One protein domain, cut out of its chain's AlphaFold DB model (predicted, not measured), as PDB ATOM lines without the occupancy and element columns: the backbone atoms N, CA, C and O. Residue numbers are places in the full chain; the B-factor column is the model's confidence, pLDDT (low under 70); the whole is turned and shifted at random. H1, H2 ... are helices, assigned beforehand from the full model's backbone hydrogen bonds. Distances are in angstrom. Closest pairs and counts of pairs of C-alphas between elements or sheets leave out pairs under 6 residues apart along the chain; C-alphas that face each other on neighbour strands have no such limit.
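Overview. This is residues 112 to 183 of the 294 residues of an uncharacterized protein of Corynebacterium casei UCMA 3821 (UniProt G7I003). What shape do these three helices make? An open, flat, roughly triangular frame: the long helices H1 and H3 meet near their ends as a V, at residues 112 to 115 and 177 to 181, and the short helix H2 with its links makes the third side, across the open end of the V. The middle of the frame is empty, and H2 touches neither H1 nor H3. What is it made of, and how large is it? The printed part has 72 residues with three named helices, in the order H1, H2, H3, and no named strand; the class is all helix. It is loose, with a radius of gyration of the C-alphas of 16.1 A, and its flat outline spans 48 by 31 by 10 A.

Along the chain. Where does the first helix run? H1 holds residues 112 to 138, 38.9 A from first to last C-alpha. It begins at C-alpha 112, (168.877, 181.482, 167.805), and ends at C-alpha 138, (207.140, 175.375, 164.298). What follows it? H2 holds residues 148 to 155 and measures 10.3 A from first to last C-alpha. H3 holds residues 161 to 182, 31.9 A from first to last C-alpha, and ends at C-alpha 182, (168.084, 190.374, 168.591).

Arrangement. How do H1 and H3 stand to each other? They touch, with 4 pairs of C-alphas within 8 A; the closest C-alphas are those of Val 112 and Ser 181, 6.0 A apart. H1 touches H3 with residues 112 to 115 alone, and H3 touches H1 with residues 177 to 181 alone. Their lines stand at a steep tilt of 41 degrees, and they run opposite ways. Where is H2 in this? H2 is apart from H1 and apart from H3, with no C-alpha within 8 A of either. What do the backbones show? In H1, H2 and H3 every O i to N i+4 pair is within hydrogen-bond range.

Size, cuts and confidence. How far does it reach? The two C-alphas farthest apart are those of Glu 140 and Arg 183, at 48.7 A, while the first and last printed C-alphas, Val 112 and Arg 183, are 8.5 A apart. Which stretches stand free, and how long are the links? Residues 120 to 128 of H1, residues 155 to 162, and residues 164 to 176 of H3 stand free. The link from H1 to H2 is short, with 9 residues, the link from H2 to H3 is tight, with 5, and the printed part has no cut. Where is confidence low? The mean pLDDT of the printed part is 75.2, and 21 residues are under 70, among them residues 140 to 143, 153 to 159 and 180 to 183.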
ATOM      1  N   VAL A 112     167.469 181.112 167.577       61.88
ATOM      2  CA  VAL A 112     168.877 181.482 167.805       61.88
ATOM      3  C   VAL A 112     169.782 180.316 168.210       61.88
ATOM      4  O   VAL A 112     170.986 180.403 167.989       61.88
ATOM      5  N   ARG A 113     169.245 179.210 168.745       69.44
ATOM      6  CA  ARG A 113     170.062 178.040 169.115       69.44
ATOM      7  C   ARG A 113     170.905 177.523 167.949       69.44
ATOM      8  O   ARG A 113     172.089 177.277 168.127       69.44
ATOM      9  N   TRP A 114     170.318 177.437 166.759       70.62
ATOM     10  CA  TRP A 114     171.037 177.006 165.559       70.62
ATOM     11  C   TRP A 114     172.109 178.009 165.138       70.62
ATOM     12  O   TRP A 114     173.207 177.615 164.770       70.62
ATOM     13  N   LEU A 115     171.827 179.307 165.272       69.25
ATOM     14  CA  LEU A 115     172.773 180.363 164.920       69.25
ATOM     15  C   LEU A 115     174.013 180.354 165.828       69.25
ATOM     16  O   LEU A 115     175.129 180.513 165.343       69.25
ATOM     17  N   ALA A 116     173.824 180.118 167.130       75.19
ATOM     18  CA  ALA A 116     174.921 179.975 168.085       75.19
ATOM     19  C   ALA A 116     175.796 178.748 167.778       75.19
ATOM     20  O   ALA A 116     177.016 178.830 167.873       75.19
ATOM     21  N   ILE A 117     175.179 177.638 167.354       79.44
ATOM     22  CA  ILE A 117     175.899 176.426 166.936       79.44
ATOM     23  C   ILE A 117     176.735 176.703 165.680       79.44
ATOM     24  O   ILE A 117     177.918 176.376 165.661       79.44
ATOM     25  N   LEU A 118     176.157 177.346 164.657       79.88
ATOM     26  CA  LEU A 118     176.891 177.701 163.436       79.88
ATOM     27  C   LEU A 118     178.065 178.644 163.731       79.88
ATOM     28  O   LEU A 118     179.152 178.454 163.191       79.88
ATOM     29  N   LEU A 119     177.862 179.634 164.604       80.31
ATOM     30  CA  LEU A 119     178.919 180.562 165.001       80.31
ATOM     31  C   LEU A 119     180.046 179.850 165.762       80.31
ATOM     32  O   LEU A 119     181.219 180.096 165.490       80.31
ATOM     33  N   GLY A 120     179.700 178.946 166.681       80.19
ATOM     34  CA  GLY A 120     180.681 178.118 167.381       80.19
ATOM     35  C   GLY A 120     181.490 177.253 166.416       80.19
ATOM     36  O   GLY A 120     182.714 177.224 166.499       80.19
ATOM     37  N   LEU A 121     180.826 176.617 165.446       82.81
ATOM     38  CA  LEU A 121     181.490 175.807 164.423       82.81
ATOM     39  C   LEU A 121     182.458 176.641 163.568       82.81
ATOM     40  O   LEU A 121     183.570 176.201 163.289       82.81
ATOM     41  N   ALA A 122     182.060 177.860 163.193       78.12
ATOM     42  CA  ALA A 122     182.910 178.775 162.437       78.12
ATOM     43  C   ALA A 122     184.169 179.180 163.225       78.12
ATOM     44  O   ALA A 122     185.268 179.173 162.673       78.12
ATOM     45  N   LEU A 123     184.030 179.477 164.523       82.94
ATOM     46  CA  LEU A 123     185.170 179.790 165.394       82.94
ATOM     47  C   LEU A 123     186.113 178.595 165.569       82.94
ATOM     48  O   LEU A 123     187.329 178.772 165.544       82.94
ATOM     49  N   ILE A 124     185.570 177.382 165.694       86.56
ATOM     50  CA  ILE A 124     186.376 176.157 165.777       86.56
ATOM     51  C   ILE A 124     187.155 175.940 164.476       86.56
ATOM     52  O   ILE A 124     188.351 175.669 164.524       86.56
ATOM     53  N   ALA A 125     186.516 176.114 163.317       76.69
ATOM     54  CA  ALA A 125     187.190 175.988 162.028       76.69
ATOM     55  C   ALA A 125     188.357 176.984 161.894       76.69
ATOM     56  O   ALA A 125     189.454 176.592 161.497       76.69
ATOM     57  N   LEU A 126     188.156 178.246 162.295       76.50
ATOM     58  CA  LEU A 126     189.223 179.254 162.314       76.50
ATOM     59  C   LEU A 126     190.364 178.879 163.269       76.50
ATOM     60  O   LEU A 126     191.532 179.021 162.909       76.50
ATOM     61  N   ALA A 127     190.043 178.356 164.454       79.38
ATOM     62  CA  ALA A 127     191.047 177.898 165.410       79.38
ATOM     63  C   ALA A 127     191.878 176.730 164.853       79.38
ATOM     64  O   ALA A 127     193.098 176.732 165.001       79.38
ATOM     65  N   CYS A 128     191.256 175.768 164.164       83.38
ATOM     66  CA  CYS A 128     191.970 174.664 163.519       83.38
ATOM     67  C   CYS A 128     192.930 175.151 162.425       83.38
ATOM     68  O   CYS A 128     194.055 174.660 162.345       83.38
ATOM     69  N   VAL A 129     192.515 176.124 161.608       79.25
ATOM     70  CA  VAL A 129     193.378 176.715 160.571       79.25
ATOM     71  C   VAL A 129     194.567 177.438 161.206       79.25
ATOM     72  O   VAL A 129     195.705 177.202 160.805       79.25
ATOM     73  N   ALA A 130     194.330 178.248 162.242       76.38
ATOM     74  CA  ALA A 130     195.393 178.948 162.962       76.38
ATOM     75  C   ALA A 130     196.367 177.977 163.652       76.38
ATOM     76  O   ALA A 130     197.581 178.156 163.578       76.38
ATOM     77  N   TRP A 131     195.851 176.917 164.280       83.69
ATOM     78  CA  TRP A 131     196.670 175.881 164.908       83.69
ATOM     79  C   TRP A 131     197.527 175.130 163.886       83.69
ATOM     80  O   TRP A 131     198.710 174.893 164.124       83.69
ATOM     81  N   ARG A 132     196.957 174.793 162.721       84.62
ATOM     82  CA  ARG A 132     197.690 174.160 161.615       84.62
ATOM     83  C   ARG A 132     198.831 175.044 161.138       84.62
ATOM     84  O   ARG A 132     199.938 174.547 160.964       84.62
ATOM     85  N   ASP A 133     198.575 176.328 160.926       78.62
ATOM     86  CA  ASP A 133     199.610 177.248 160.457       78.62
ATOM     87  C   ASP A 133     200.693 177.490 161.518       78.62
ATOM     88  O   ASP A 133     201.877 177.508 161.178       78.62
ATOM     89  N   MET A 134     200.330 177.549 162.805       78.88
ATOM     90  CA  MET A 134     201.299 177.577 163.910       78.88
ATOM     91  C   MET A 134     202.176 176.313 163.923       78.88
ATOM     92  O   MET A 134     203.396 176.405 164.037       78.88
ATOM     93  N   TRP A 135     201.576 175.130 163.750       84.94
ATOM     94  CA  TRP A 135     202.302 173.859 163.699       84.94
ATOM     95  C   TRP A 135     203.264 173.777 162.508       84.94
ATOM     96  O   TRP A 135     204.402 173.332 162.653       84.94
ATOM     97  N   VAL A 136     202.834 174.217 161.323       80.69
ATOM     98  CA  VAL A 136     203.690 174.251 160.123       80.69
ATOM     99  C   VAL A 136     204.864 175.213 160.312       80.69
ATOM    100  O   VAL A 136     205.983 174.867 159.949       80.69
ATOM    101  N   THR A 137     204.633 176.353 160.967       77.81
ATOM    102  CA  THR A 137     205.693 177.315 161.307       77.81
ATOM    103  C   THR A 137     206.715 176.715 162.276       77.81
ATOM    104  O   THR A 137     207.913 176.905 162.105       77.81
ATOM    105  N   TYR A 138     206.260 175.958 163.279       79.44
ATOM    106  CA  TYR A 138     207.140 175.375 164.298       79.44
ATOM    107  C   TYR A 138     207.900 174.126 163.823       79.44
ATOM    108  O   TYR A 138     208.907 173.746 164.411       79.44
ATOM    109  N   SER A 139     207.411 173.459 162.776       79.69
ATOM    110  CA  SER A 139     207.964 172.190 162.289       79.69
ATOM    111  C   SER A 139     209.029 172.345 161.199       79.69
ATOM    112  O   SER A 139     209.340 171.347 160.551       79.69
ATOM    113  N   GLU A 140     209.567 173.557 160.975       67.81
ATOM    114  CA  GLU A 140     210.615 173.852 159.966       67.81
ATOM    115  C   GLU A 140     210.295 173.217 158.594       67.81
ATOM    116  O   GLU A 140     211.157 172.762 157.842       67.81
ATOM    117  N   SER A 141     209.001 173.102 158.291       65.62
ATOM    118  CA  SER A 141     208.511 172.367 157.136       65.62
ATOM    119  C   SER A 141     208.441 173.301 155.938       65.62
ATOM    120  O   SER A 141     207.839 174.365 156.016       65.62
ATOM    121  N   THR A 142     208.941 172.871 154.779       67.38
ATOM    122  CA  THR A 142     208.864 173.618 153.503       67.38
ATOM    123  C   THR A 142     207.433 173.713 152.935       67.38
ATOM    124  O   THR A 142     207.238 173.990 151.755       67.38
ATOM    125  N   ARG A 143     206.405 173.420 153.742       68.62
ATOM    126  CA  ARG A 143     204.999 173.503 153.335       68.62
ATOM    127  C   ARG A 143     204.522 174.940 153.461       68.62
ATOM    128  O   ARG A 143     204.675 175.557 154.507       68.62
ATOM    129  N   GLU A 144     203.853 175.425 152.422       73.50
ATOM    130  CA  GLU A 144     203.255 176.756 152.433       73.50
ATOM    131  C   GLU A 144     202.205 176.900 153.553       73.50
ATOM    132  O   GLU A 144     201.395 175.993 153.834       73.50
ATOM    133  N   LEU A 145     202.233 178.060 154.218       73.75
ATOM    134  CA  LEU A 145     201.198 178.453 155.168       73.75
ATOM    135  C   LEU A 145     199.916 178.745 154.395       73.75
ATOM    136  O   LEU A 145     199.945 179.402 153.359       73.75
ATOM    137  N   TRP A 146     198.776 178.293 154.906       72.31
ATOM    138  CA  TRP A 146     197.498 178.558 154.245       72.31
ATOM    139  C   TRP A 146     197.067 180.017 154.396       72.31
ATOM    140  O   TRP A 146     196.315 180.530 153.571       72.31
ATOM    141  N   THR A 147     197.576 180.702 155.420       69.44
ATOM    142  CA  THR A 147     197.383 182.138 155.632       69.44
ATOM    143  C   THR A 147     198.424 183.014 154.938       69.44
ATOM    144  O   THR A 147     198.152 184.201 154.766       69.44
ATOM    145  N   ALA A 148     199.565 182.479 154.476       72.25
ATOM    146  CA  ALA A 148     200.579 183.273 153.764       72.25
ATOM    147  C   ALA A 148     200.011 184.027 152.544       72.25
ATOM    148  O   ALA A 148     200.247 185.231 152.466       72.25
ATOM    149  N   PRO A 149     199.171 183.416 151.681       70.69
ATOM    150  CA  PRO A 149     198.536 184.129 150.575       70.69
ATOM    151  C   PRO A 149     197.632 185.269 151.049       70.69
ATOM    152  O   PRO A 149     197.511 186.278 150.373       70.69
ATOM    153  N   VAL A 150     196.994 185.133 152.217       68.94
ATOM    154  CA  VAL A 150     196.120 186.172 152.783       68.94
ATOM    155  C   VAL A 150     196.948 187.352 153.294       68.94
ATOM    156  O   VAL A 150     196.596 188.502 153.048       68.94
ATOM    157  N   PHE A 151     198.061 187.084 153.981       69.50
ATOM    158  CA  PHE A 151     198.949 188.129 154.497       69.50
ATOM    159  C   PHE A 151     199.740 188.831 153.393       69.50
ATOM    160  O   PHE A 151     199.889 190.051 153.437       69.50
ATOM    161  N   GLU A 152     200.190 188.094 152.378       71.19
ATOM    162  CA  GLU A 152     200.853 188.661 151.204       71.19
ATOM    163  C   GLU A 152     199.915 189.612 150.444       71.19
ATOM    164  O   GLU A 152     200.321 190.706 150.049       71.19
ATOM    165  N   LEU A 153     198.629 189.255 150.355       64.56
ATOM    166  CA  LEU A 153     197.580 190.063 149.731       64.56
ATOM    167  C   LEU A 153     197.222 191.334 150.525       64.56
ATOM    168  O   LEU A 153     196.758 192.315 149.947       64.56
ATOM    169  N   ILE A 154     197.428 191.338 151.847       66.00
ATOM    170  CA  ILE A 154     197.270 192.527 152.705       66.00
ATOM    171  C   ILE A 154     198.523 193.419 152.637       66.00
ATOM    172  O   ILE A 154     198.417 194.641 152.759       66.00
ATOM    173  N   GLY A 155     199.701 192.820 152.436       68.94
ATOM    174  CA  GLY A 155     200.997 193.501 152.385       68.94
ATOM    175  C   GLY A 155     201.359 194.124 151.033       68.94
ATOM    176  O   GLY A 155     202.296 194.920 150.976       68.94
ATOM    177  N   THR A 156     200.631 193.811 149.956       68.88
ATOM    178  CA  THR A 156     200.849 194.387 148.620       68.88
ATOM    179  C   THR A 156     199.863 195.530 148.328       68.88
ATOM    180  O   THR A 156     198.681 195.290 148.079       68.88
ATOM    181  N   PRO A 157     200.301 196.805 148.327       66.75
ATOM    182  CA  PRO A 157     199.507 197.893 147.764       66.75
ATOM    183  C   PRO A 157     199.562 197.827 146.223       66.75
ATOM    184  O   PRO A 157     200.653 197.664 145.676       66.75
ATOM    185  N   PRO A 158     198.448 198.002 145.485       69.81
ATOM    186  CA  PRO A 158     197.108 198.395 145.922       69.81
ATOM    187  C   PRO A 158     196.225 197.211 146.344       69.81
ATOM    188  O   PRO A 158     196.151 196.197 145.653       69.81
ATOM    189  N   LEU A 159     195.468 197.398 147.432       67.19
ATOM    190  CA  LEU A 159     194.443 196.449 147.870       67.19
ATOM    191  C   LEU A 159     193.456 196.204 146.719       67.19
ATOM    192  O   LEU A 159     192.808 197.151 146.254       67.19
ATOM    193  N   PRO A 160     193.312 194.961 146.240       75.19
ATOM    194  CA  PRO A 160     192.431 194.688 145.125       75.19
ATOM    195  C   PRO A 160     190.976 194.932 145.545       75.19
ATOM    196  O   PRO A 160     190.537 194.534 146.626       75.19
ATOM    197  N   MET A 161     190.202 195.598 144.683       76.81
ATOM    198  CA  MET A 161     188.868 196.116 145.026       76.81
ATOM    199  C   MET A 161     187.880 195.026 145.479       76.81
ATOM    200  O   MET A 161     186.987 195.299 146.279       76.81
ATOM    201  N   TRP A 162     188.065 193.776 145.045       75.81
ATOM    202  CA  TRP A 162     187.261 192.640 145.505       75.81
ATOM    203  C   TRP A 162     187.414 192.362 147.010       75.81
ATOM    204  O   TRP A 162     186.455 191.920 147.639       75.81
ATOM    205  N   MET A 163     188.566 192.675 147.613       72.81
ATOM    206  CA  MET A 163     188.813 192.477 149.045       72.81
ATOM    207  C   MET A 163     188.056 193.499 149.899       72.81
ATOM    208  O   MET A 163     187.557 193.168 150.974       72.81
ATOM    209  N   VAL A 164     187.876 194.718 149.380       78.94
ATOM    210  CA  VAL A 164     187.012 195.733 150.001       78.94
ATOM    211  C   VAL A 164     185.562 195.248 150.009       78.94
ATOM    212  O   VAL A 164     184.910 195.276 151.052       78.94
ATOM    213  N   TRP A 165     185.071 194.716 148.884       77.00
ATOM    214  CA  TRP A 165     183.727 194.135 148.801       77.00
ATOM    215  C   TRP A 165     183.554 192.899 149.689       77.00
ATOM    216  O   TRP A 165     182.495 192.737 150.293       77.00
ATOM    217  N   ALA A 166     184.588 192.068 149.832       79.00
ATOM    218  CA  ALA A 166     184.578 190.930 150.750       79.00
ATOM    219  C   ALA A 166     184.480 191.379 152.220       79.00
ATOM    220  O   ALA A 166     183.665 190.844 152.974       79.00
ATOM    221  N   GLY A 167     185.241 192.406 152.615       76.81
ATOM    222  CA  GLY A 167     185.160 193.000 153.953       76.81
ATOM    223  C   GLY A 167     183.782 193.598 154.245       76.81
ATOM    224  O   GLY A 167     183.175 193.296 155.273       76.81
ATOM    225  N   VAL A 168     183.237 194.374 153.302       79.19
ATOM    226  CA  VAL A 168     181.870 194.916 153.393       79.19
ATOM    227  C   VAL A 168     180.843 193.783 153.496       79.19
ATOM    228  O   VAL A 168     179.961 193.833 154.351       79.19
ATOM    229  N   GLY A 169     180.987 192.728 152.692       81.00
ATOM    230  CA  GLY A 169     180.134 191.542 152.745       81.00
ATOM    231  C   GLY A 169     180.147 190.873 154.120       81.00
ATOM    232  O   GLY A 169     179.085 190.587 154.671       81.00
ATOM    233  N   SER A 170     181.324 190.705 154.726       81.56
ATOM    234  CA  SER A 170     181.455 190.134 156.072       81.56
ATOM    235  C   SER A 170     180.765 190.988 157.139       81.56
ATOM    236  O   SER A 170     180.105 190.446 158.026       81.56
ATOM    237  N   ILE A 171     180.867 192.319 157.053       80.19
ATOM    238  CA  ILE A 171     180.180 193.233 157.979       80.19
ATOM    239  C   ILE A 171     178.661 193.114 157.819       80.19
ATOM    240  O   ILE A 171     177.947 193.025 158.816       80.19
ATOM    241  N   VAL A 172     178.156 193.061 156.582       81.44
ATOM    242  CA  VAL A 172     176.720 192.901 156.303       81.44
ATOM    243  C   VAL A 172     176.201 191.566 156.833       81.44
ATOM    244  O   VAL A 172     175.153 191.531 157.476       81.44
ATOM    245  N   VAL A 173     176.936 190.471 156.620       81.75
ATOM    246  CA  VAL A 173     176.572 189.146 157.139       81.75
ATOM    247  C   VAL A 173     176.596 189.139 158.669       81.75
ATOM    248  O   VAL A 173     175.641 188.672 159.289       81.75
ATOM    249  N   GLY A 174     177.627 189.720 159.290       80.00
ATOM    250  CA  GLY A 174     177.715 189.863 160.745       80.00
ATOM    251  C   GLY A 174     176.566 190.690 161.328       80.00
ATOM    252  O   GLY A 174     175.951 190.294 162.318       80.00
ATOM    253  N   LEU A 175     176.204 191.796 160.676       83.00
ATOM    254  CA  LEU A 175     175.084 192.640 161.086       83.00
ATOM    255  C   LEU A 175     173.740 191.933 160.892       83.00
ATOM    256  O   LEU A 175     172.865 192.029 161.750       83.00
ATOM    257  N   LEU A 176     173.572 191.174 159.809       78.62
ATOM    258  CA  LEU A 176     172.386 190.353 159.592       78.62
ATOM    259  C   LEU A 176     172.248 189.297 160.698       78.62
ATOM    260  O   LEU A 176     171.166 189.138 161.264       78.62
ATOM    261  N   PHE A 177     173.349 188.640 161.072       75.75
ATOM    262  CA  PHE A 177     173.395 187.726 162.214       75.75
ATOM    263  C   PHE A 177     173.032 188.430 163.525       75.75
ATOM    264  O   PHE A 177     172.240 187.897 164.302       75.75
ATOM    265  N   PHE A 178     173.539 189.643 163.755       79.12
ATOM    266  CA  PHE A 178     173.200 190.447 164.927       79.12
ATOM    267  C   PHE A 178     171.705 190.792 164.971       79.12
ATOM    268  O   PHE A 178     171.038 190.564 165.981       79.12
ATOM    269  N   LEU A 179     171.136 191.255 163.856       75.12
ATOM    270  CA  LEU A 179     169.711 191.580 163.744       75.12
ATOM    271  C   LEU A 179     168.819 190.350 163.965       75.12
ATOM    272  O   LEU A 179     167.791 190.436 164.642       75.12
ATOM    273  N   ILE A 180     169.216 189.193 163.431       69.00
ATOM    274  CA  ILE A 180     168.514 187.923 163.651       69.00
ATOM    275  C   ILE A 180     168.652 187.474 165.113       69.00
ATOM    276  O   ILE A 180     167.681 186.978 165.685       69.00
ATOM    277  N   SER A 181     169.805 187.697 165.747       66.62
ATOM    278  CA  SER A 181     170.039 187.375 167.159       66.62
ATOM    279  C   SER A 181     169.142 188.187 168.101       66.62
ATOM    280  O   SER A 181     168.528 187.647 169.024       66.62
ATOM    281  N   VAL A 182     168.956 189.478 167.811       68.06
ATOM    282  CA  VAL A 182     168.084 190.374 168.591       68.06
ATOM    283  C   VAL A 182     166.587 190.090 168.349       68.06
ATOM    284  O   VAL A 182     165.714 190.524 169.112       68.06
ATOM    285  N   ARG A 183     166.236 189.300 167.324       58.91
ATOM    286  CA  ARG A 183     164.850 188.941 166.994       58.91
ATOM    287  C   ARG A 183     164.242 188.031 168.079       58.91
ATOM    288  O   ARG A 183     164.301 186.805 168.012       58.91
TER     289      ARG A 183